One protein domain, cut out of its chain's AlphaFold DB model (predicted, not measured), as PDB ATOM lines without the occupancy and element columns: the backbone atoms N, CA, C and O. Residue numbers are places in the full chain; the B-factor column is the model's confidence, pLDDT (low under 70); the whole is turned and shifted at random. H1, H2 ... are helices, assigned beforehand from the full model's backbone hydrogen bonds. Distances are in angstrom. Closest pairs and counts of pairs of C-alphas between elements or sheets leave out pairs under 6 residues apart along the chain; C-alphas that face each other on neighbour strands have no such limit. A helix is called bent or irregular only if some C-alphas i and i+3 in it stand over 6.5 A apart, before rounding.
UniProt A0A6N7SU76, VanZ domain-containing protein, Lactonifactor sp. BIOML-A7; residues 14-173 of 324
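AT A GLANCE: This is residues 14 to 173 of the 324 residues of the protein "VanZ domain-containing protein" of Lactonifactor sp. BIOML-A7 (UniProt A0A6N7SU76). The model shows two packed groups of helices: a core in which bent H3, H4 and H5 pack on one another, and a crossed pair, H1 and H6, set along one side of it, with H1 nearer the core. Short H2 sits at one far end of the body, beside the beginning of H3. The printed part has 160 residues with six named helices, H1 to H6 in chain order, and no named strand: the class is all helix, and the packing is mostly crossed, with one of seven touching pairs at a shallow tilt. The whole is compact, with a radius of gyration of the C-alphas of 17.0 A, and spans 56 by 39 by 22 A.

HOW THE PARTS SIT: Start at H1, residues 21 to 43, and look for H6, residues 156 to 171, which touches it: their closest C-alphas, those of Gly 31 and Met 159, are 3.8 A apart. These two run the same way at a steep tilt of 41 degrees. H1 also touches H4, residues 96 to 116, but with residues 38 to 42 alone; the closest C-alphas, those of Leu 42 and Gln 114, are 5.9 A apart. Go on to H2, residues 58 to 64, and then to H3, residues 69 to 92, assigned as one helix by its hydrogen bonds but bent, with C-alphas 80 and 83 standing 7.0 A apart. Its arms are H3a, residues 69 to 80, and H3b, residues 83 to 92, at a shallow tilt of 21 degrees. H2 touches H3a, with the C-alphas of Ser 59 and Leu 70 closest at 6.1 A. H1 is close to H3a but not clearly touching, the C-alphas of Val 37 and Met 80 being closest at 7.1 A. H3b touches H4, with the C-alphas of Gly 85 and Ile 99 closest at 6.3 A. Then find H5, residues 124 to 143, which touches H3a, H3b and H4. Its closest C-alpha pairs are Val 78 and Gly 133 with H3a, 4.1 A, and Gly 85 and Ala 134 with H3b, 3.9 A. H4 and H5 form a helical hairpin, with the C-alphas of Ala 103 and Thr 131 closest at 5.1 A; they run opposite ways at a shallow tilt of 34 degrees, only just short of steep. H1 and H5 are apart, and so are H4 and H6. In H1, H2, H3a, H3b, H4, H5 and H6 every O i to N i+4 pair is within hydrogen-bond range.

IN THESE COORDINATES: Find C-alpha 21 at (49.845, 31.284, -6.272); from there H1 runs 31.7 A to C-alpha 43. H2 is 9.9 A long, H3a 16.5 A and H3b 14.0 A. Look for C-alpha 96 at (51.680, 47.821, -30.730), where H4 begins its 29.8 A. H5 measures 29.4 A. H6 covers 22.7 A and ends at C-alpha 171, at (23.067, 33.365, -16.738).

THE WHOLE: The C-alphas farthest apart, those of Lys 14 and Ala 65, are 59.1 A apart. The printed part has no cut. The links from H1 to H2, 14 residues, and from H5 to H6, 12 residues, are long. The mean pLDDT of the printed part is 82.3; look for values under 70 at residues 14 to 19, 44 to 54, 67, 118 to 119, 147 to 154 and 170 to 173.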
ATOM      1  N   LYS A  14      50.002  17.987 -12.328       64.69
ATOM      2  CA  LYS A  14      51.352  18.480 -12.673       64.69
ATOM      3  C   LYS A  14      51.373  19.974 -12.993       64.69
ATOM      4  O   LYS A  14      52.389  20.635 -12.771       64.69
ATOM      5  N   TRP A  15      50.288  20.491 -13.556       62.22
ATOM      6  CA  TRP A  15      50.138  21.895 -13.907       62.22
ATOM      7  C   TRP A  15      49.862  22.763 -12.665       62.22
ATOM      8  O   TRP A  15      50.549  23.768 -12.471       62.22
ATOM      9  N   LEU A  16      48.968  22.328 -11.768       61.97
ATOM     10  CA  LEU A  16      48.663  22.986 -10.490       61.97
ATOM     11  C   LEU A  16      49.908  23.072  -9.604       61.97
ATOM     12  O   LEU A  16      50.211  24.121  -9.044       61.97
ATOM     13  N   ARG A  17      50.689  21.988  -9.544       63.22
ATOM     14  CA  ARG A  17      51.893  21.893  -8.707       63.22
ATOM     15  C   ARG A  17      53.042  22.804  -9.157       63.22
ATOM     16  O   ARG A  17      53.933  23.094  -8.368       63.22
ATOM     17  N   ASN A  18      53.027  23.250 -10.415       63.97
ATOM     18  CA  ASN A  18      54.085  24.056 -11.038       63.97
ATOM     19  C   ASN A  18      53.688  25.521 -11.300       63.97
ATOM     20  O   ASN A  18      54.461  26.262 -11.921       63.97
ATOM     21  N   THR A  19      52.494  25.936 -10.868       66.25
ATOM     22  CA  THR A  19      51.977  27.301 -11.035       66.25
ATOM     23  C   THR A  19      52.071  28.033  -9.703       66.25
ATOM     24  O   THR A  19      51.634  27.518  -8.677       66.25
ATOM     25  N   SER A  20      52.683  29.221  -9.683       76.88
ATOM     26  CA  SER A  20      52.765  29.983  -8.436       76.88
ATOM     27  C   SER A  20      51.379  30.516  -8.053       76.88
ATOM     28  O   SER A  20      50.559  30.809  -8.926       76.88
ATOM     29  N   LYS A  21      51.114  30.699  -6.749       79.38
ATOM     30  CA  LYS A  21      49.845  31.284  -6.272       79.38
ATOM     31  C   LYS A  21      49.544  32.633  -6.947       79.38
ATOM     32  O   LYS A  21      48.397  32.907  -7.273       79.38
ATOM     33  N   LYS A  22      50.578  33.448  -7.196       78.75
ATOM     34  CA  LYS A  22      50.455  34.759  -7.853       78.75
ATOM     35  C   LYS A  22      50.030  34.632  -9.320       78.75
ATOM     36  O   LYS A  22      49.142  35.360  -9.749       78.75
ATOM     37  N   ASP A  23      50.612  33.686 -10.060       78.50
ATOM     38  CA  ASP A  23      50.263  33.448 -11.468       78.50
ATOM     39  C   ASP A  23      48.830  32.925 -11.608       78.50
ATOM     40  O   ASP A  23      48.115  33.322 -12.524       78.50
ATOM     41  N   PHE A  24      48.404  32.058 -10.682       82.44
ATOM     42  CA  PHE A  24      47.041  31.533 -10.649       82.44
ATOM     43  C   PHE A  24      46.014  32.640 -10.394       82.44
ATOM     44  O   PHE A  24      45.069  32.779 -11.164       82.44
ATOM     45  N   ILE A  25      46.236  33.468  -9.364       85.12
ATOM     46  CA  ILE A  25      45.353  34.599  -9.042       85.12
ATOM     47  C   ILE A  25      45.253  35.552 -10.233       85.12
ATOM     48  O   ILE A  25      44.149  35.911 -10.630       85.12
ATOM     49  N   LEU A  26      46.386  35.925 -10.841       85.50
ATOM     50  CA  LEU A  26      46.367  36.824 -11.992       85.50
ATOM     51  C   LEU A  26      45.603  36.217 -13.173       85.50
ATOM     52  O   LEU A  26      44.841  36.916 -13.830       85.50
ATOM     53  N   ALA A  27      45.771  34.922 -13.432       85.94
ATOM     54  CA  ALA A  27      45.039  34.254 -14.496       85.94
ATOM     55  C   ALA A  27      43.525  34.246 -14.252       85.94
ATOM     56  O   ALA A  27      42.766  34.474 -15.192       85.94
ATOM     57  N   CYS A  28      43.089  34.036 -13.007       88.94
ATOM     58  CA  CYS A  28      41.683  34.163 -12.634       88.94
ATOM     59  C   CYS A  28      41.170  35.593 -12.831       88.94
ATOM     60  O   CYS A  28      40.096  35.767 -13.383       88.94
ATOM     61  N   VAL A  29      41.944  36.618 -12.456       90.75
ATOM     62  CA  VAL A  29      41.567  38.026 -12.684       90.75
ATOM     63  C   VAL A  29      41.402  38.323 -14.176       90.75
ATOM     64  O   VAL A  29      40.407  38.923 -14.571       90.75
ATOM     65  N   ILE A  30      42.336  37.868 -15.015       91.12
ATOM     66  CA  ILE A  30      42.247  38.044 -16.472       91.12
ATOM     67  C   ILE A  30      41.021  37.308 -17.030       91.12
ATOM     68  O   ILE A  30      40.337  37.829 -17.906       91.12
ATOM     69  N   GLY A  31      40.725  36.109 -16.524       90.81
ATOM     70  CA  GLY A  31      39.571  35.334 -16.967       90.81
ATOM     71  C   GLY A  31      38.241  35.954 -16.551       90.81
ATOM     72  O   GLY A  31      37.364  36.098 -17.394       90.81
ATOM     73  N   ILE A  32      38.118  36.406 -15.301       92.25
ATOM     74  CA  ILE A  32      36.955  37.172 -14.822       92.25
ATOM     75  C   ILE A  32      36.761  38.423 -15.677       92.25
ATOM     76  O   ILE A  32      35.643  38.702 -16.097       92.25
ATOM     77  N   TYR A  33      37.842  39.143 -15.988       94.44
ATOM     78  CA  TYR A  33      37.792  40.304 -16.874       94.44
ATOM     79  C   TYR A  33      37.221  39.946 -18.253       94.44
ATOM     80  O   TYR A  33      36.221  40.533 -18.646       94.44
ATOM     81  N   PHE A  34      37.781  38.959 -18.963       92.19
ATOM     82  CA  PHE A  34      37.264  38.581 -20.285       92.19
ATOM     83  C   PHE A  34      35.836  38.028 -20.228       92.19
ATOM     84  O   PHE A  34      35.045  38.316 -21.120       92.19
ATOM     85  N   GLY A  35      35.487  37.274 -19.180       90.19
ATOM     86  CA  GLY A  35      34.114  36.824 -18.951       90.19
ATOM     87  C   GLY A  35      33.149  37.993 -18.751       90.19
ATOM     88  O   GLY A  35      32.059  37.978 -19.307       90.19
ATOM     89  N   SER A  36      33.575  39.031 -18.026       89.38
ATOM     90  CA  SER A  36      32.783  40.248 -17.801       89.38
ATOM     91  C   SER A  36      32.658  41.097 -19.065       89.38
ATOM     92  O   SER A  36      31.581  41.604 -19.329       89.38
ATOM     93  N   VAL A  37      33.723  41.221 -19.868       91.06
ATOM     94  CA  VAL A  37      33.668  41.907 -21.171       91.06
ATOM     95  C   VAL A  37      32.641  41.230 -22.068       91.06
ATOM     96  O   VAL A  37      31.722  41.893 -22.523       91.06
ATOM     97  N   LEU A  38      32.745  39.908 -22.252       88.62
ATOM     98  CA  LEU A  38      31.786  39.151 -23.060       88.62
ATOM     99  C   LEU A  38      30.361  39.273 -22.517       88.62
ATOM    100  O   LEU A  38      29.430  39.403 -23.302       88.62
ATOM    101  N   TRP A  39      30.190  39.257 -21.192       83.62
ATOM    102  CA  TRP A  39      28.894  39.484 -20.562       83.62
ATOM    103  C   TRP A  39      28.325  40.865 -20.905       83.62
ATOM    104  O   TRP A  39      27.223  40.959 -21.427       83.62
ATOM    105  N   ILE A  40      29.086  41.933 -20.661       82.94
ATOM    106  CA  ILE A  40      28.641  43.311 -20.896       82.94
ATOM    107  C   ILE A  40      28.310  43.516 -22.376       82.94
ATOM    108  O   ILE A  40      27.236  44.013 -22.697       82.94
ATOM    109  N   THR A  41      29.191  43.079 -23.280       83.44
ATOM    110  CA  THR A  41      29.021  43.318 -24.717       83.44
ATOM    111  C   THR A  41      27.923  42.465 -25.335       83.44
ATOM    112  O   THR A  41      27.190  42.946 -26.191       83.44
ATOM    113  N   LEU A  42      27.807  41.190 -24.955       78.69
ATOM    114  CA  LEU A  42      26.848  40.283 -25.592       78.69
ATOM    115  C   LEU A  42      25.485  40.292 -24.897       78.69
ATOM    116  O   LEU A  42      24.482  40.072 -25.557       78.69
ATOM    117  N   LEU A  43      25.442  40.476 -23.577       71.75
ATOM    118  CA  LEU A  43      24.290  40.081 -22.763       71.75
ATOM    119  C   LEU A  43      23.637  41.225 -21.976       71.75
ATOM    120  O   LEU A  43      22.571  41.005 -21.416       71.75
ATOM    121  N   CYS A  44      24.226  42.426 -21.935       66.81
ATOM    122  CA  CYS A  44      23.740  43.556 -21.127       66.81
ATOM    123  C   CYS A  44      23.407  44.817 -21.956       66.81
ATOM    124  O   CYS A  44      23.466  45.925 -21.424       66.81
ATOM    125  N   ARG A  45      23.114  44.682 -23.256       64.44
ATOM    126  CA  ARG A  45      22.979  45.823 -24.182       64.44
ATOM    127  C   ARG A  45      21.512  46.148 -24.485       64.44
ATOM    128  O   ARG A  45      20.720  45.260 -24.784       64.44
ATOM    129  N   ASP A  46      21.151  47.429 -24.469       54.66
ATOM    130  CA  ASP A  46      19.809  47.869 -24.863       54.66
ATOM    131  C   ASP A  46      19.578  47.609 -26.363       54.66
ATOM    132  O   ASP A  46      20.306  48.115 -27.222       54.66
ATOM    133  N   LEU A  47      18.548  46.828 -26.706       50.59
ATOM    134  CA  LEU A  47      18.187  46.573 -28.102       50.59
ATOM    135  C   LEU A  47      17.493  47.786 -28.720       50.59
ATOM    136  O   LEU A  47      16.265  47.901 -28.739       50.59
ATOM    137  N   VAL A  48      18.275  48.668 -29.327       50.59
ATOM    138  CA  VAL A  48      17.739  49.645 -30.271       50.59
ATOM    139  C   VAL A  48      17.746  49.016 -31.666       50.59
ATOM    140  O   VAL A  48      18.791  48.900 -32.301       50.59
ATOM    141  N   TYR A  49      16.567  48.631 -32.173       44.50
ATOM    142  CA  TYR A  49      16.388  48.267 -33.587       44.50
ATOM    143  C   TYR A  49      16.586  49.499 -34.462       44.50
ATOM    144  O   TYR A  49      15.653  50.174 -34.889       44.50
ATOM    145  N   THR A  50      17.834  49.787 -34.763       45.59
ATOM    146  CA  THR A  50      18.176  50.428 -36.017       45.59
ATOM    147  C   THR A  50      19.114  49.480 -36.723       45.59
ATOM    148  O   THR A  50      20.265  49.339 -36.327       45.59
ATOM    149  N   HIS A  51      18.614  48.819 -37.771       45.00
ATOM    150  CA  HIS A  51      19.441  48.166 -38.780       45.00
ATOM    151  C   HIS A  51      20.375  49.217 -39.393       45.00
ATOM    152  O   HIS A  51      20.078  49.811 -40.424       45.00
ATOM    153  N   ARG A  52      21.489  49.518 -38.730       54.91
ATOM    154  CA  ARG A  52      22.515  50.437 -39.225       54.91
ATOM    155  C   ARG A  52      23.834  49.706 -39.253       54.91
ATOM    156  O   ARG A  52      24.828  50.070 -38.644       54.91
ATOM    157  N   PHE A  53      23.794  48.644 -40.038       57.34
ATOM    158  CA  PHE A  53      24.956  47.902 -40.445       57.34
ATOM    159  C   PHE A  53      25.848  48.839 -41.261       57.34
ATOM    160  O   PHE A  53      25.430  49.365 -42.291       57.34
ATOM    161  N   ILE A  54      27.090  49.018 -40.809       59.84
ATOM    162  CA  ILE A  54      28.235  49.449 -41.634       59.84
ATOM    163  C   ILE A  54      28.441  50.969 -41.776       59.84
ATOM    164  O   ILE A  54      29.470  51.381 -42.314       59.84
ATOM    165  N   THR A  55      27.558  51.839 -41.271       70.12
ATOM    166  CA  THR A  55      27.827  53.287 -41.389       70.12
ATOM    167  C   THR A  55      28.923  53.706 -40.413       70.12
ATOM    168  O   THR A  55      28.688  53.879 -39.222       70.12
ATOM    169  N   LEU A  56      30.132  53.868 -40.945       80.12
ATOM    170  CA  LEU A  56      31.273  54.395 -40.213       80.12
ATOM    171  C   LEU A  56      30.954  55.795 -39.661       80.12
ATOM    172  O   LEU A  56      30.453  56.652 -40.392       80.12
ATOM    173  N   PHE A  57      31.292  56.028 -38.394       84.00
ATOM    174  CA  PHE A  57      31.050  57.260 -37.639       84.00
ATOM    175  C   PHE A  57      29.579  57.617 -37.429       84.00
ATOM    176  O   PHE A  57      29.245  58.783 -37.191       84.00
ATOM    177  N   TRP A  58      28.682  56.640 -37.495       80.06
ATOM    178  CA  TRP A  58      27.273  56.886 -37.221       80.06
ATOM    179  C   TRP A  58      27.025  57.337 -35.777       80.06
ATOM    180  O   TRP A  58      26.232  58.260 -35.563       80.06
ATOM    181  N   SER A  59      27.743  56.761 -34.803       80.88
ATOM    182  CA  SER A  59      27.640  57.176 -33.396       80.88
ATOM    183  C   SER A  59      27.906  58.681 -33.268       80.88
ATOM    184  O   SER A  59      27.120  59.423 -32.681       80.88
ATOM    185  N   TYR A  60      28.940  59.175 -33.950       84.94
ATOM    186  CA  TYR A  60      29.294  60.592 -33.992       84.94
ATOM    187  C   TYR A  60      28.242  61.461 -34.678       84.94
ATOM    188  O   TYR A  60      27.934  62.541 -34.175       84.94
ATOM    189  N   GLN A  61      27.649  61.007 -35.786       83.69
ATOM    190  CA  GLN A  61      26.559  61.741 -36.441       83.69
ATOM    191  C   GLN A  61      25.386  61.974 -35.482       83.69
ATOM    192  O   GLN A  61      24.847  63.080 -35.431       83.69
ATOM    193  N   ARG A  62      25.014  60.966 -34.684       77.81
ATOM    194  CA  ARG A  62      23.939  61.100 -33.691       77.81
ATOM    195  C   ARG A  62      24.332  61.920 -32.471       77.81
ATOM    196  O   ARG A  62      23.516  62.714 -32.009       77.81
ATOM    197  N   ILE A  63      25.579  61.817 -32.017       82.19
ATOM    198  CA  ILE A  63      26.114  62.700 -30.972       82.19
ATOM    199  C   ILE A  63      26.001  64.164 -31.416       82.19
ATOM    200  O   ILE A  63      25.523  65.004 -30.652       82.19
ATOM    201  N   PHE A  64      26.361  64.476 -32.666       83.69
ATOM    202  CA  PHE A  64      26.201  65.825 -33.220       83.69
ATOM    203  C   PHE A  64      24.734  66.235 -33.399       83.69
ATOM    204  O   PHE A  64      24.425  67.419 -33.284       83.69
ATOM    205  N   ALA A  65      23.829  65.278 -33.614       76.38
ATOM    206  CA  ALA A  65      22.385  65.507 -33.630       76.38
ATOM    207  C   ALA A  65      21.762  65.670 -32.224       76.38
ATOM    208  O   ALA A  65      20.570  65.948 -32.120       76.38
ATOM    209  N   GLY A  66      22.551  65.535 -31.151       72.19
ATOM    210  CA  GLY A  66      22.137  65.804 -29.769       72.19
ATOM    211  C   GLY A  66      22.052  64.577 -28.855       72.19
ATOM    212  O   GLY A  66      21.775  64.741 -27.665       72.19
ATOM    213  N   ASP A  67      22.324  63.373 -29.364       69.69
ATOM    214  CA  ASP A  67      22.241  62.127 -28.598       69.69
ATOM    215  C   ASP A  67      23.524  61.873 -27.783       69.69
ATOM    216  O   ASP A  67      24.494  61.268 -28.242       69.69
ATOM    217  N   LYS A  68      23.561  62.410 -26.559       78.06
ATOM    218  CA  LYS A  68      24.758  62.373 -25.704       78.06
ATOM    219  C   LYS A  68      25.041  61.007 -25.073       78.06
ATOM    220  O   LYS A  68      26.158  60.827 -24.591       78.06
ATOM    221  N   SER A  69      24.092  60.066 -25.041       75.56
ATOM    222  CA  SER A  69      24.341  58.743 -24.444       75.56
ATOM    223  C   SER A  69      25.351  57.937 -25.255       75.56
ATOM    224  O   SER A  69      26.216  57.297 -24.671       75.56
ATOM    225  N   LEU A  70      25.344  58.083 -26.581       79.69
ATOM    226  CA  LEU A  70      26.300  57.419 -27.478       79.69
ATOM    227  C   LEU A  70      27.756  57.854 -27.236       79.69
ATOM    228  O   LEU A  70      28.693  57.106 -27.499       79.69
ATOM    229  N   LEU A  71      27.977  59.065 -26.709       85.38
ATOM    230  CA  LEU A  71      29.323  59.505 -26.327       85.38
ATOM    231  C   LEU A  71      29.838  58.734 -25.106       85.38
ATOM    232  O   LEU A  71      31.030  58.435 -25.026       85.38
ATOM    233  N   ILE A  72      28.945  58.447 -24.156       84.25
ATOM    234  CA  ILE A  72      29.262  57.669 -22.957       84.25
ATOM    235  C   ILE A  72      29.579  56.230 -23.374       84.25
ATOM    236  O   ILE A  72      30.637  55.729 -23.008       84.25
ATOM    237  N   GLU A  73      28.750  55.636 -24.229       84.25
ATOM    238  CA  GLU A  73      28.943  54.285 -24.772       84.25
ATOM    239  C   GLU A  73      30.291  54.131 -25.500       84.25
ATOM    240  O   GLU A  73      31.096  53.256 -25.173       84.25
ATOM    241  N   ASN A  74      30.624  55.070 -26.397       90.12
ATOM    242  CA  ASN A  74      31.924  55.099 -27.077       90.12
ATOM    243  C   ASN A  74      33.104  55.137 -26.086       90.12
ATOM    244  O   ASN A  74      34.144  54.509 -26.308       90.12
ATOM    245  N   PHE A  75      32.971  55.883 -24.987       93.06
ATOM    246  CA  PHE A  75      34.009  55.991 -23.962       93.06
ATOM    247  C   PHE A  75      34.122  54.727 -23.098       93.06
ATOM    248  O   PHE A  75      35.233  54.309 -22.757       93.06
ATOM    249  N   GLU A  76      32.997  54.090 -22.783       90.50
ATOM    250  CA  GLU A  76      32.941  52.814 -22.069       90.50
ATOM    251  C   GLU A  76      33.642  51.706 -22.862       90.50
ATOM    252  O   GLU A  76      34.473  50.992 -22.294       90.50
ATOM    253  N   ASN A  77      33.436  51.653 -24.181       92.25
ATOM    254  CA  ASN A  77      34.137  50.735 -25.085       92.25
ATOM    255  C   ASN A  77      35.664  50.926 -25.044       92.25
ATOM    256  O   ASN A  77      36.426  49.966 -24.866       92.25
ATOM    257  N   VAL A  78      36.140  52.178 -25.074       96.38
ATOM    258  CA  VAL A  78      37.574  52.479 -24.901       96.38
ATOM    259  C   VAL A  78      38.084  51.969 -23.553       96.38
ATOM    260  O   VAL A  78      39.077  51.239 -23.516       96.38
ATOM    261  N   ILE A  79      37.435  52.335 -22.443       96.31
ATOM    262  CA  ILE A  79      37.874  51.943 -21.093       96.31
ATOM    263  C   ILE A  79      37.919  50.423 -20.954       96.31
ATOM    264  O   ILE A  79      38.891  49.875 -20.423       96.31
ATOM    265  N   MET A  80      36.894  49.743 -21.460       94.81
ATOM    266  CA  MET A  80      36.734  48.302 -21.359       94.81
ATOM    267  C   MET A  80      37.898  47.538 -22.000       94.81
ATOM    268  O   MET A  80      38.312  46.511 -21.461       94.81
ATOM    269  N   PHE A  81      38.481  48.034 -23.096       96.75
ATOM    270  CA  PHE A  81      39.592  47.372 -23.794       96.75
ATOM    271  C   PHE A  81      40.998  47.767 -23.304       96.75
ATOM    272  O   PHE A  81      41.984  47.120 -23.681       96.75
ATOM    273  N   ILE A  82      41.133  48.759 -22.412       97.12
ATOM    274  CA  ILE A  82      42.431  49.125 -21.805       97.12
ATOM    275  C   ILE A  82      43.112  47.919 -21.126       97.12
ATOM    276  O   ILE A  82      44.284  47.653 -21.420       97.12
ATOM    277  N   PRO A  83      42.442  47.130 -20.260       95.75
ATOM    278  CA  PRO A  83      43.089  45.988 -19.615       95.75
ATOM    279  C   PRO A  83      43.559  44.918 -20.609       95.75
ATOM    280  O   PRO A  83      44.646  44.367 -20.431       95.75
ATOM    281  N   MET A  84      42.818  44.662 -21.694       95.00
ATOM    282  CA  MET A  84      43.222  43.710 -22.736       95.00
ATOM    283  C   MET A  84      44.585  44.073 -23.339       95.00
ATOM    284  O   MET A  84      45.476  43.221 -23.414       95.00
ATOM    285  N   GLY A  85      44.779  45.336 -23.725       94.50
ATOM    286  CA  GLY A  85      46.053  45.815 -24.267       94.50
ATOM    287  C   GLY A  85      47.220  45.647 -23.294       94.50
ATOM    288  O   GLY A  85      48.302  45.178 -23.668       94.50
ATOM    289  N   TYR A  86      46.974  45.960 -22.021       94.56
ATOM    290  CA  TYR A  86      47.945  45.786 -20.945       94.56
ATOM    291  C   TYR A  86      48.326  44.308 -20.755       94.56
ATOM    292  O   TYR A  86      49.511  43.960 -20.707       94.56
ATOM    293  N   PHE A  87      47.337  43.410 -20.697       91.44
ATOM    294  CA  PHE A  87      47.559  41.977 -20.492       91.44
ATOM    295  C   PHE A  87      48.253  41.306 -21.680       91.44
ATOM    296  O   PHE A  87      49.156  40.490 -21.470       91.44
ATOM    297  N   LEU A  88      47.907  41.667 -22.918       90.62
ATOM    298  CA  LEU A  88      48.582  41.156 -24.116       90.62
ATOM    299  C   LEU A  88      50.066  41.530 -24.130       90.62
ATOM    300  O   LEU A  88      50.926  40.687 -24.419       90.62
ATOM    301  N   GLN A  89      50.382  42.773 -23.759       91.19
ATOM    302  CA  GLN A  89      51.766  43.211 -23.645       91.19
ATOM    303  C   GLN A  89      52.520  42.454 -22.549       91.19
ATOM    304  O   GLN A  89      53.648  42.007 -22.773       91.19
ATOM    305  N   MET A  90      51.895  42.290 -21.385       88.00
ATOM    306  CA  MET A  90      52.468  41.605 -20.228       88.00
ATOM    307  C   MET A  90      52.758  40.121 -20.503       88.00
ATOM    308  O   MET A  90      53.836  39.631 -20.173       88.00
ATOM    309  N   LEU A  91      51.814  39.399 -21.116       83.81
ATOM    310  CA  LEU A  91      51.895  37.944 -21.286       83.81
ATOM    311  C   LEU A  91      52.713  37.510 -22.503       83.81
ATOM    312  O   LEU A  91      53.354  36.457 -22.471       83.81
ATOM    313  N   GLN A  92      52.663  38.281 -23.591       81.56
ATOM    314  CA  GLN A  92      53.209  37.867 -24.886       81.56
ATOM    315  C   GLN A  92      54.256  38.832 -25.457       81.56
ATOM    316  O   GLN A  92      54.800  38.554 -26.524       81.56
ATOM    317  N   LYS A  93      54.570  39.939 -24.761       84.00
ATOM    318  CA  LYS A  93      55.548  40.960 -25.193       84.00
ATOM    319  C   LYS A  93      55.325  41.442 -26.632       84.00
ATOM    320  O   LYS A  93      56.283  41.701 -27.360       84.00
ATOM    321  N   LYS A  94      54.058  41.550 -27.030       85.56
ATOM    322  CA  LYS A  94      53.641  41.941 -28.378       85.56
ATOM    323  C   LYS A  94      54.142  43.344 -28.753       85.56
ATOM    324  O   LYS A  94      54.592  44.133 -27.924       85.56
ATOM    325  N   ARG A  95      54.139  43.665 -30.041       92.50
ATOM    326  CA  ARG A  95      54.315  45.042 -30.529       92.50
ATOM    327  C   ARG A  95      52.951  45.718 -30.625       92.50
ATOM    328  O   ARG A  95      51.940  45.038 -30.768       92.50
ATOM    329  N   TRP A  96      52.927  47.052 -30.628       94.31
ATOM    330  CA  TRP A  96      51.680  47.821 -30.730       94.31
ATOM    331  C   TRP A  96      50.817  47.394 -31.932       94.31
ATOM    332  O   TRP A  96      49.610  47.257 -31.790       94.31
ATOM    333  N   LYS A  97      51.438  47.067 -33.079       95.12
ATOM    334  CA  LYS A  97      50.739  46.546 -34.270       95.12
ATOM    335  C   LYS A  97      50.048  45.208 -34.015       95.12
ATOM    336  O   LYS A  97      48.943  44.991 -34.486       95.12
ATOM    337  N   GLU A  98      50.696  44.306 -33.282       95.25
ATOM    338  CA  GLU A  98      50.115  42.997 -32.965       95.25
ATOM    339  C   GLU A  98      48.970  43.125 -31.954       95.25
ATOM    340  O   GLU A  98      48.010  42.370 -32.038       95.25
ATOM    341  N   ILE A  99      49.054  44.088 -31.028       94.25
ATOM    342  CA  ILE A  99      47.961  44.405 -30.100       94.25
ATOM    343  C   ILE A  99      46.787  45.026 -30.848       94.25
ATOM    344  O   ILE A  99      45.663  44.599 -30.621       94.25
ATOM    345  N   ALA A 100      47.038  45.957 -31.773       96.56
ATOM    346  CA  ALA A 100      45.992  46.529 -32.619       96.56
ATOM    347  C   ALA A 100      45.271  45.441 -33.425       96.56
ATOM    348  O   ALA A 100      44.051  45.364 -33.389       96.56
ATOM    349  N   VAL A 101      46.017  44.550 -34.088       97.31
ATOM    350  CA  VAL A 101      45.427  43.429 -34.839       97.31
ATOM    351  C   VAL A 101      44.630  42.506 -33.918       97.31
ATOM    352  O   VAL A 101      43.522  42.116 -34.268       97.31
ATOM    353  N   ALA A 102      45.150  42.172 -32.734       95.19
ATOM    354  CA  ALA A 102      44.417  41.352 -31.775       95.19
ATOM    355  C   ALA A 102      43.125  42.034 -31.295       95.19
ATOM    356  O   ALA A 102      42.100  41.369 -31.203       95.19
ATOM    357  N   ALA A 103      43.162  43.340 -31.021       96.38
ATOM    358  CA  ALA A 103      41.997  44.117 -30.609       96.38
ATOM    359  C   ALA A 103      40.932  44.172 -31.708       96.38
ATOM    360  O   ALA A 103      39.776  43.874 -31.429       96.38
ATOM    361  N   VAL A 104      41.335  44.432 -32.956       96.75
ATOM    362  CA  VAL A 104      40.435  44.392 -34.117       96.75
ATOM    363  C   VAL A 104      39.799  43.013 -34.257       96.75
ATOM    364  O   VAL A 104      38.589  42.925 -34.391       96.75
ATOM    365  N   LEU A 105      40.579  41.928 -34.192       96.44
ATOM    366  CA  LEU A 105      40.047  40.569 -34.350       96.44
ATOM    367  C   LEU A 105      39.092  40.169 -33.219       96.44
ATOM    368  O   LEU A 105      38.071  39.543 -33.488       96.44
ATOM    369  N   VAL A 106      39.417  40.509 -31.969       94.38
ATOM    370  CA  VAL A 106      38.551  40.212 -30.818       94.38
ATOM    371  C   VAL A 106      37.276  41.041 -30.884       94.38
ATOM    372  O   VAL A 106      36.198  40.468 -30.776       94.38
ATOM    373  N   SER A 107      37.385  42.352 -31.107       95.12
ATOM    374  CA  SER A 107      36.215  43.224 -31.204       95.12
ATOM    375  C   SER A 107      35.330  42.825 -32.378       95.12
ATOM    376  O   SER A 107      34.136  42.662 -32.195       95.12
ATOM    377  N   LEU A 108      35.906  42.567 -33.555       92.81
ATOM    378  CA  LEU A 108      35.152  42.076 -34.707       92.81
ATOM    379  C   LEU A 108      34.461  40.740 -34.406       92.81
ATOM    380  O   LEU A 108      33.339  40.522 -34.840       92.81
ATOM    381  N   GLY A 109      35.118  39.843 -33.666       92.81
ATOM    382  CA  GLY A 109      34.513  38.589 -33.225       92.81
ATOM    383  C   GLY A 109      33.296  38.805 -32.322       92.81
ATOM    384  O   GLY A 109      32.297  38.116 -32.504       92.81
ATOM    385  N   ILE A 110      33.366  39.767 -31.397       91.12
ATOM    386  CA  ILE A 110      32.248  40.147 -30.521       91.12
ATOM    387  C   ILE A 110      31.096  40.729 -31.351       91.12
ATOM    388  O   ILE A 110      29.989  40.205 -31.268       91.12
ATOM    389  N   GLU A 111      31.374  41.695 -32.231       89.25
ATOM    390  CA  GLU A 111      30.372  42.309 -33.119       89.25
ATOM    391  C   GLU A 111      29.691  41.280 -34.033       89.25
ATOM    392  O   GLU A 111      28.472  41.271 -34.211       89.25
ATOM    393  N   LEU A 112      30.466  40.346 -34.596       87.50
ATOM    394  CA  LEU A 112      29.921  39.252 -35.401       87.50
ATOM    395  C   LEU A 112      29.054  38.303 -34.567       87.50
ATOM    396  O   LEU A 112      28.036  37.825 -35.064       87.50
ATOM    397  N   MET A 113      29.441  38.018 -33.320       84.81
ATOM    398  CA  MET A 113      28.622  37.216 -32.411       84.81
ATOM    399  C   MET A 113      27.312  37.929 -32.094       84.81
ATOM    400  O   MET A 113      26.271  37.297 -32.245       84.81
ATOM    401  N   GLN A 114      27.336  39.216 -31.733       79.19
ATOM    402  CA  GLN A 114      26.128  40.019 -31.486       79.19
ATOM    403  C   GLN A 114      25.192  39.978 -32.692       79.19
ATOM    404  O   GLN A 114      24.005  39.700 -32.538       79.19
ATOM    405  N   TYR A 115      25.749  40.148 -33.895       78.06
ATOM    406  CA  TYR A 115      24.981  40.091 -35.130       78.06
ATOM    407  C   TYR A 115      24.330  38.725 -35.373       78.06
ATOM    408  O   TYR A 115      23.122  38.640 -35.578       78.06
ATOM    409  N   ILE A 116      25.118  37.646 -35.344       77.81
ATOM    410  CA  ILE A 116      24.635  36.290 -35.652       77.81
ATOM    411  C   ILE A 116      23.626  35.808 -34.605       77.81
ATOM    412  O   ILE A 116      22.675  35.105 -34.940       77.81
ATOM    413  N   THR A 117      23.839  36.162 -33.339       71.06
ATOM    414  CA  THR A 117      22.978  35.751 -32.218       71.06
ATOM    415  C   THR A 117      21.804  36.695 -31.987       71.06
ATOM    416  O   THR A 117      21.007  36.452 -31.085       71.06
ATOM    417  N   THR A 118      21.677  37.751 -32.797       69.06
ATOM    418  CA  THR A 118      20.644  38.792 -32.672       69.06
ATOM    419  C   THR A 118      20.580  39.449 -31.287       69.06
ATOM    420  O   THR A 118      19.556  40.006 -30.913       69.06
ATOM    421  N   LEU A 119      21.684  39.394 -30.535       67.75
ATOM    422  CA  LEU A 119      21.821  39.990 -29.203       67.75
ATOM    423  C   LEU A 119      22.168  41.487 -29.253       67.75
ATOM    424  O   LEU A 119      22.204  42.158 -28.227       67.75
ATOM    425  N   GLY A 120      22.465  42.013 -30.441       70.81
ATOM    426  CA  GLY A 120      22.815  43.411 -30.639       70.81
ATOM    427  C   GLY A 120      22.997  43.764 -32.111       70.81
ATOM    428  O   GLY A 120      22.752  42.952 -33.008       70.81
ATOM    429  N   ILE A 121      23.437  44.995 -32.355       72.75
ATOM    430  CA  ILE A 121      23.775  45.504 -33.686       72.75
ATOM    431  C   ILE A 121      25.287  45.437 -33.912       72.75
ATOM    432  O   ILE A 121      26.052  45.510 -32.960       72.75
ATOM    433  N   PHE A 122      25.698  45.275 -35.173       80.19
ATOM    434  CA  PHE A 122      27.108  45.309 -35.558       80.19
ATOM    435  C   PHE A 122      27.562  46.759 -35.729       80.19
ATOM    436  O   PHE A 122      27.153  47.424 -36.690       80.19
ATOM    437  N   GLU A 123      28.448  47.226 -34.856       82.44
ATOM    438  CA  GLU A 123      28.928  48.605 -34.847       82.44
ATOM    439  C   GLU A 123      30.416  48.696 -35.191       82.44
ATOM    440  O   GLU A 123      31.317  48.302 -34.452       82.44
ATOM    441  N   VAL A 124      30.705  49.280 -36.357       86.62
ATOM    442  CA  VAL A 124      32.094  49.498 -36.804       86.62
ATOM    443  C   VAL A 124      32.823  50.479 -35.882       86.62
ATOM    444  O   VAL A 124      34.031  50.350 -35.673       86.62
ATOM    445  N   ASP A 125      32.092  51.443 -35.320       89.69
ATOM    446  CA  ASP A 125      32.637  52.423 -34.384       89.69
ATOM    447  C   ASP A 125      33.159  51.730 -33.115       89.69
ATOM    448  O   ASP A 125      34.250  52.067 -32.651       89.69
ATOM    449  N   ASP A 126      32.482  50.693 -32.615       90.00
ATOM    450  CA  ASP A 126      32.915  49.925 -31.441       90.00
ATOM    451  C   ASP A 126      34.263  49.246 -31.673       90.00
ATOM    452  O   ASP A 126      35.160  49.334 -30.833       90.00
ATOM    453  N   VAL A 127      34.484  48.679 -32.865       93.31
ATOM    454  CA  VAL A 127      35.787  48.102 -33.247       93.31
ATOM    455  C   VAL A 127      36.909  49.138 -33.172       93.31
ATOM    456  O   VAL A 127      38.027  48.821 -32.743       93.31
ATOM    457  N   ILE A 128      36.630  50.383 -33.554       94.44
ATOM    458  CA  ILE A 128      37.599  51.482 -33.492       94.44
ATOM    459  C   ILE A 128      37.880  51.860 -32.034       94.44
ATOM    460  O   ILE A 128      39.048  51.895 -31.634       94.44
ATOM    461  N   HIS A 129      36.842  52.086 -31.225       95.62
ATOM    462  CA  HIS A 129      36.974  52.459 -29.813       95.62
ATOM    463  C   HIS A 129      37.685  51.377 -28.992       95.62
ATOM    464  O   HIS A 129      38.645  51.669 -28.273       95.62
ATOM    465  N   ASN A 130      37.323  50.113 -29.191       96.62
ATOM    466  CA  ASN A 130      37.968  48.963 -28.564       96.62
ATOM    467  C   ASN A 130      39.452  48.852 -28.957       96.62
ATOM    468  O   ASN A 130      40.326  48.597 -28.121       96.62
ATOM    469  N   THR A 131      39.783  49.126 -30.223       97.50
ATOM    470  CA  THR A 131      41.180  49.162 -30.686       97.50
ATOM    471  C   THR A 131      41.967  50.302 -30.034       97.50
ATOM    472  O   THR A 131      43.106  50.092 -29.604       97.50
ATOM    473  N   ILE A 132      41.370  51.493 -29.905       98.06
ATOM    474  CA  ILE A 132      41.973  52.633 -29.196       98.06
ATOM    475  C   ILE A 132      42.220  52.269 -27.729       98.06
ATOM    476  O   ILE A 132      43.335  52.456 -27.239       98.06
ATOM    477  N   GLY A 133      41.233  51.678 -27.053       97.88
ATOM    478  CA  GLY A 133      41.350  51.186 -25.681       97.88
ATOM    479  C   GLY A 133      42.538  50.246 -25.499       97.88
ATOM    480  O   GLY A 133      43.409  50.482 -24.660       97.88
ATOM    481  N   ALA A 134      42.659  49.230 -26.355       97.81
ATOM    482  CA  ALA A 134      43.779  48.293 -26.303       97.81
ATOM    483  C   ALA A 134      45.144  48.969 -26.542       97.81
ATOM    484  O   ALA A 134      46.140  48.631 -25.894       97.81
ATOM    485  N   LEU A 135      45.220  49.954 -27.439       98.19
ATOM    486  CA  LEU A 135      46.449  50.724 -27.652       98.19
ATOM    487  C   LEU A 135      46.805  51.597 -26.439       98.19
ATOM    488  O   LEU A 135      47.977  51.658 -26.064       98.19
ATOM    489  N   LEU A 136      45.819  52.204 -25.775       98.06
ATOM    490  CA  LEU A 136      46.033  52.912 -24.511       98.06
ATOM    491  C   LEU A 136      46.528  51.955 -23.421       98.06
ATOM    492  O   LEU A 136      47.502  52.259 -22.736       98.06
ATOM    493  N   GLY A 137      45.956  50.755 -23.320       96.81
ATOM    494  CA  GLY A 137      46.429  49.689 -22.433       96.81
ATOM    495  C   GLY A 137      47.893  49.306 -22.644       96.81
ATOM    496  O   GLY A 137      48.660  49.156 -21.687       96.81
ATOM    497  N   TYR A 138      48.311  49.202 -23.906       96.44
ATOM    498  CA  TYR A 138      49.715  48.998 -24.263       96.44
ATOM    499  C   TYR A 138      50.608  50.145 -23.772       96.44
ATOM    500  O   TYR A 138      51.674  49.890 -23.203       96.44
ATOM    501  N   LEU A 139      50.187  51.399 -23.970       96.44
ATOM    502  CA  LEU A 139      50.931  52.571 -23.501       96.44
ATOM    503  C   LEU A 139      51.040  52.592 -21.972       96.44
ATOM    504  O   LEU A 139      52.132  52.803 -21.445       96.44
ATOM    505  N   VAL A 140      49.955  52.275 -21.259       95.81
ATOM    506  CA  VAL A 140      49.954  52.143 -19.794       95.81
ATOM    507  C   VAL A 140      50.993  51.116 -19.343       95.81
ATOM    508  O   VAL A 140      51.783  51.402 -18.442       95.81
ATOM    509  N   TYR A 141      51.073  49.956 -20.004       93.75
ATOM    510  CA  TYR A 141      52.102  48.960 -19.695       93.75
ATOM    511  C   TYR A 141      53.521  49.489 -19.939       93.75
ATOM    512  O   TYR A 141      54.436  49.188 -19.174       93.75
ATOM    513  N   LYS A 142      53.741  50.260 -21.011       93.25
ATOM    514  CA  LYS A 142      55.061  50.836 -21.313       93.25
ATOM    515  C   LYS A 142      55.520  51.835 -20.255       93.25
ATOM    516  O   LYS A 142      56.707  51.850 -19.945       93.25
ATOM    517  N   ILE A 143      54.595  52.621 -19.709       93.75
ATOM    518  CA  ILE A 143      54.874  53.593 -18.647       93.75
ATOM    519  C   ILE A 143      55.083  52.880 -17.306       93.75
ATOM    520  O   ILE A 143      56.017  53.198 -16.572       93.75
ATOM    521  N   LYS A 144      54.233  51.899 -16.986       90.75
ATOM    522  CA  LYS A 144      54.238  51.187 -15.704       90.75
ATOM    523  C   LYS A 144      54.190  49.670 -15.922       90.75
ATOM    524  O   LYS A 144      53.136  49.055 -15.744       90.75
ATOM    525  N   PRO A 145      55.316  49.039 -16.291       85.38
ATOM    526  CA  PRO A 145      55.350  47.601 -16.490       85.38
ATOM    527  C   PRO A 145      55.217  46.879 -15.147       85.38
ATOM    528  O   PRO A 145      55.913  47.194 -14.179       85.38
ATOM    529  N   MET A 146      54.358  45.863 -15.086       79.31
ATOM    530  CA  MET A 146      54.316  44.984 -13.918       79.31
ATOM    531  C   MET A 146      55.528  44.050 -13.933       79.31
ATOM    532  O   MET A 146      55.783  43.373 -14.928       79.31
ATOM    533  N   ALA A 147      56.253  43.964 -12.817       64.81
ATOM    534  CA  ALA A 147      57.407  43.077 -12.654       64.81
ATOM    535  C   ALA A 147      56.992  41.603 -12.451       64.81
ATOM    536  O   ALA A 147      57.414  40.945 -11.501       64.81
ATOM    537  N   ILE A 148      56.127  41.077 -13.319       66.75
ATOM    538  CA  ILE A 148      55.610  39.709 -13.249       66.75
ATOM    539  C   ILE A 148      55.930  38.994 -14.565       66.75
ATOM    540  O   ILE A 148      55.435  39.353 -15.628       66.75
ATOM    541  N   HIS A 149      56.787  37.972 -14.489       60.06
ATOM    542  CA  HIS A 149      57.190  37.156 -15.635       60.06
ATOM    543  C   HIS A 149      56.400  35.848 -15.652       60.06
ATOM    544  O   HIS A 149      56.764  34.880 -14.985       60.06
ATOM    545  N   ILE A 150      55.332  35.807 -16.445       64.81
ATOM    546  CA  ILE A 150      54.453  34.638 -16.551       64.81
ATOM    547  C   ILE A 150      54.748  33.845 -17.818       64.81
ATOM    548  O   ILE A 150      54.891  34.390 -18.910       64.81
ATOM    549  N   LYS A 151      54.770  32.515 -17.693       65.19
ATOM    550  CA  LYS A 151      54.757  31.618 -18.856       65.19
ATOM    551  C   LYS A 151      53.314  31.442 -19.336       65.19
ATOM    552  O   LYS A 151      52.538  30.767 -18.668       65.19
ATOM    553  N   CYS A 152      52.982  31.972 -20.516       62.56
ATOM    554  CA  CYS A 152      51.626  31.993 -21.097       62.56
ATOM    555  C   CYS A 152      50.875  30.639 -21.034       62.56
ATOM    556  O   CYS A 152      49.689  30.609 -20.735       62.56
ATOM    557  N   LYS A 153      51.557  29.494 -21.215       63.56
ATOM    558  CA  LYS A 153      50.938  28.146 -21.129       63.56
ATOM    559  C   LYS A 153      50.388  27.785 -19.732       63.56
ATOM    560  O   LYS A 153      49.634  26.827 -19.602       63.56
ATOM    561  N   ARG A 154      50.772  28.524 -18.685       66.31
ATOM    562  CA  ARG A 154      50.375  28.291 -17.284       66.31
ATOM    563  C   ARG A 154      49.188  29.131 -16.822       66.31
ATOM    564  O   ARG A 154      48.809  29.019 -15.670       66.31
ATOM    565  N   VAL A 155      48.613  29.968 -17.683       70.50
ATOM    566  CA  VAL A 155      47.492  30.850 -17.303       70.50
ATOM    567  C   VAL A 155      46.222  30.607 -18.112       70.50
ATOM    568  O   VAL A 155      45.153  31.011 -17.686       70.50
ATOM    569  N   VAL A 156      46.302  29.871 -19.226       77.06
ATOM    570  CA  VAL A 156      45.157  29.664 -20.132       77.06
ATOM    571  C   VAL A 156      43.997  28.919 -19.466       77.06
ATOM    572  O   VAL A 156      42.866  29.376 -19.550       77.06
ATOM    573  N   ILE A 157      44.262  27.797 -18.787       79.38
ATOM    574  CA  ILE A 157      43.217  26.973 -18.152       79.38
ATOM    575  C   ILE A 157      42.429  27.749 -17.071       79.38
ATOM    576  O   ILE A 157      41.211  27.822 -17.186       79.38
ATOM    577  N   PRO A 158      43.057  28.356 -16.045       80.44
ATOM    578  CA  PRO A 158      42.339  29.066 -14.982       80.44
ATOM    579  C   PRO A 158      41.651  30.328 -15.502       80.44
ATOM    580  O   PRO A 158      40.569  30.661 -15.028       80.44
ATOM    581  N   MET A 159      42.230  30.993 -16.507       83.25
ATOM    582  CA  MET A 159      41.599  32.107 -17.213       83.25
ATOM    583  C   MET A 159      40.322  31.651 -17.931       83.25
ATOM    584  O   MET A 159      39.273  32.251 -17.743       83.25
ATOM    585  N   ALA A 160      40.371  30.549 -18.683       85.25
ATOM    586  CA  ALA A 160      39.196  30.010 -19.366       85.25
ATOM    587  C   ALA A 160      38.110  29.538 -18.383       85.25
ATOM    588  O   ALA A 160      36.936  29.838 -18.578       85.25
ATOM    589  N   VAL A 161      38.494  28.844 -17.305       85.50
ATOM    590  CA  VAL A 161      37.552  28.375 -16.272       85.50
ATOM    591  C   VAL A 161      36.875  29.553 -15.576       85.50
ATOM    592  O   VAL A 161      35.660  29.553 -15.425       85.50
ATOM    593  N   SER A 162      37.634  30.572 -15.171       87.62
ATOM    594  CA  SER A 162      37.061  31.746 -14.498       87.62
ATOM    595  C   SER A 162      36.201  32.610 -15.425       87.62
ATOM    596  O   SER A 162      35.159  33.092 -14.985       87.62
ATOM    597  N   ALA A 163      36.559  32.738 -16.706       87.38
ATOM    598  CA  ALA A 163      35.699  33.371 -17.707       87.38
ATOM    599  C   ALA A 163      34.360  32.628 -17.849       87.38
ATOM    600  O   ALA A 163      33.304  33.251 -17.779       87.38
ATOM    601  N   ALA A 164      34.398  31.295 -17.966       86.88
ATOM    602  CA  ALA A 164      33.196  30.470 -18.067       86.88
ATOM    603  C   ALA A 164      32.319  30.560 -16.809       86.88
ATOM    604  O   ALA A 164      31.113  30.735 -16.921       86.88
ATOM    605  N   LEU A 165      32.917  30.500 -15.612       86.81
ATOM    606  CA  LEU A 165      32.180  30.657 -14.353       86.81
ATOM    607  C   LEU A 165      31.508  32.028 -14.242       86.81
ATOM    608  O   LEU A 165      30.385  32.105 -13.758       86.81
ATOM    609  N   THR A 166      32.176  33.088 -14.706       84.94
ATOM    610  CA  THR A 166      31.605  34.443 -14.718       84.94
ATOM    611  C   THR A 166      30.381  34.496 -15.631       84.94
ATOM    612  O   THR A 166      29.327  34.943 -15.196       84.94
ATOM    613  N   LEU A 167      30.477  33.962 -16.852       81.06
ATOM    614  CA  LEU A 167      29.347  33.901 -17.787       81.06
ATOM    615  C   LEU A 167      28.176  33.070 -17.234       81.06
ATOM    616  O   LEU A 167      27.027  33.499 -17.307       81.06
ATOM    617  N   SER A 168      28.457  31.908 -16.638       79.81
ATOM    618  CA  SER A 168      27.423  31.034 -16.071       79.81
ATOM    619  C   SER A 168      26.745  31.618 -14.833       79.81
ATOM    620  O   SER A 168      25.559  31.374 -14.627       79.81
ATOM    621  N   PHE A 169      27.482  32.354 -13.994       79.19
ATOM    622  CA  PHE A 169      26.934  32.986 -12.794       79.19
ATOM    623  C   PHE A 169      25.811  33.954 -13.156       79.19
ATOM    624  O   PHE A 169      24.716  33.874 -12.604       79.19
ATOM    625  N   TRP A 170      26.076  34.819 -14.129       69.25
ATOM    626  CA  TRP A 170      25.112  35.813 -14.557       69.25
ATOM    627  C   TRP A 170      23.932  35.206 -15.335       69.25
ATOM    628  O   TRP A 170      22.804  35.662 -15.175       69.25
ATOM    629  N   PHE A 171      24.150  34.109 -16.074       68.69
ATOM    630  CA  PHE A 171      23.067  33.365 -16.738       68.69
ATOM    631  C   PHE A 171      22.023  32.808 -15.746       68.69
ATOM    632  O   PHE A 171      20.867  32.600 -16.102       68.69
ATOM    633  N   GLY A 172      22.426  32.543 -14.499       64.44
ATOM    634  CA  GLY A 172      21.559  31.993 -13.456       64.44
ATOM    635  C   GLY A 172      20.677  33.012 -12.724       64.44
ATOM    636  O   GLY A 172      19.909  32.604 -11.854       64.44
ATOM    637  N   LEU A 173      20.785  34.311 -13.024       68.94
ATOM    638  CA  LEU A 173      19.993  35.354 -12.364       68.94
ATOM    639  C   LEU A 173      18.617  35.525 -13.025       68.94
ATOM    640  O   LEU A 173      18.490  35.482 -14.247       68.94
TER     641      LEU A 173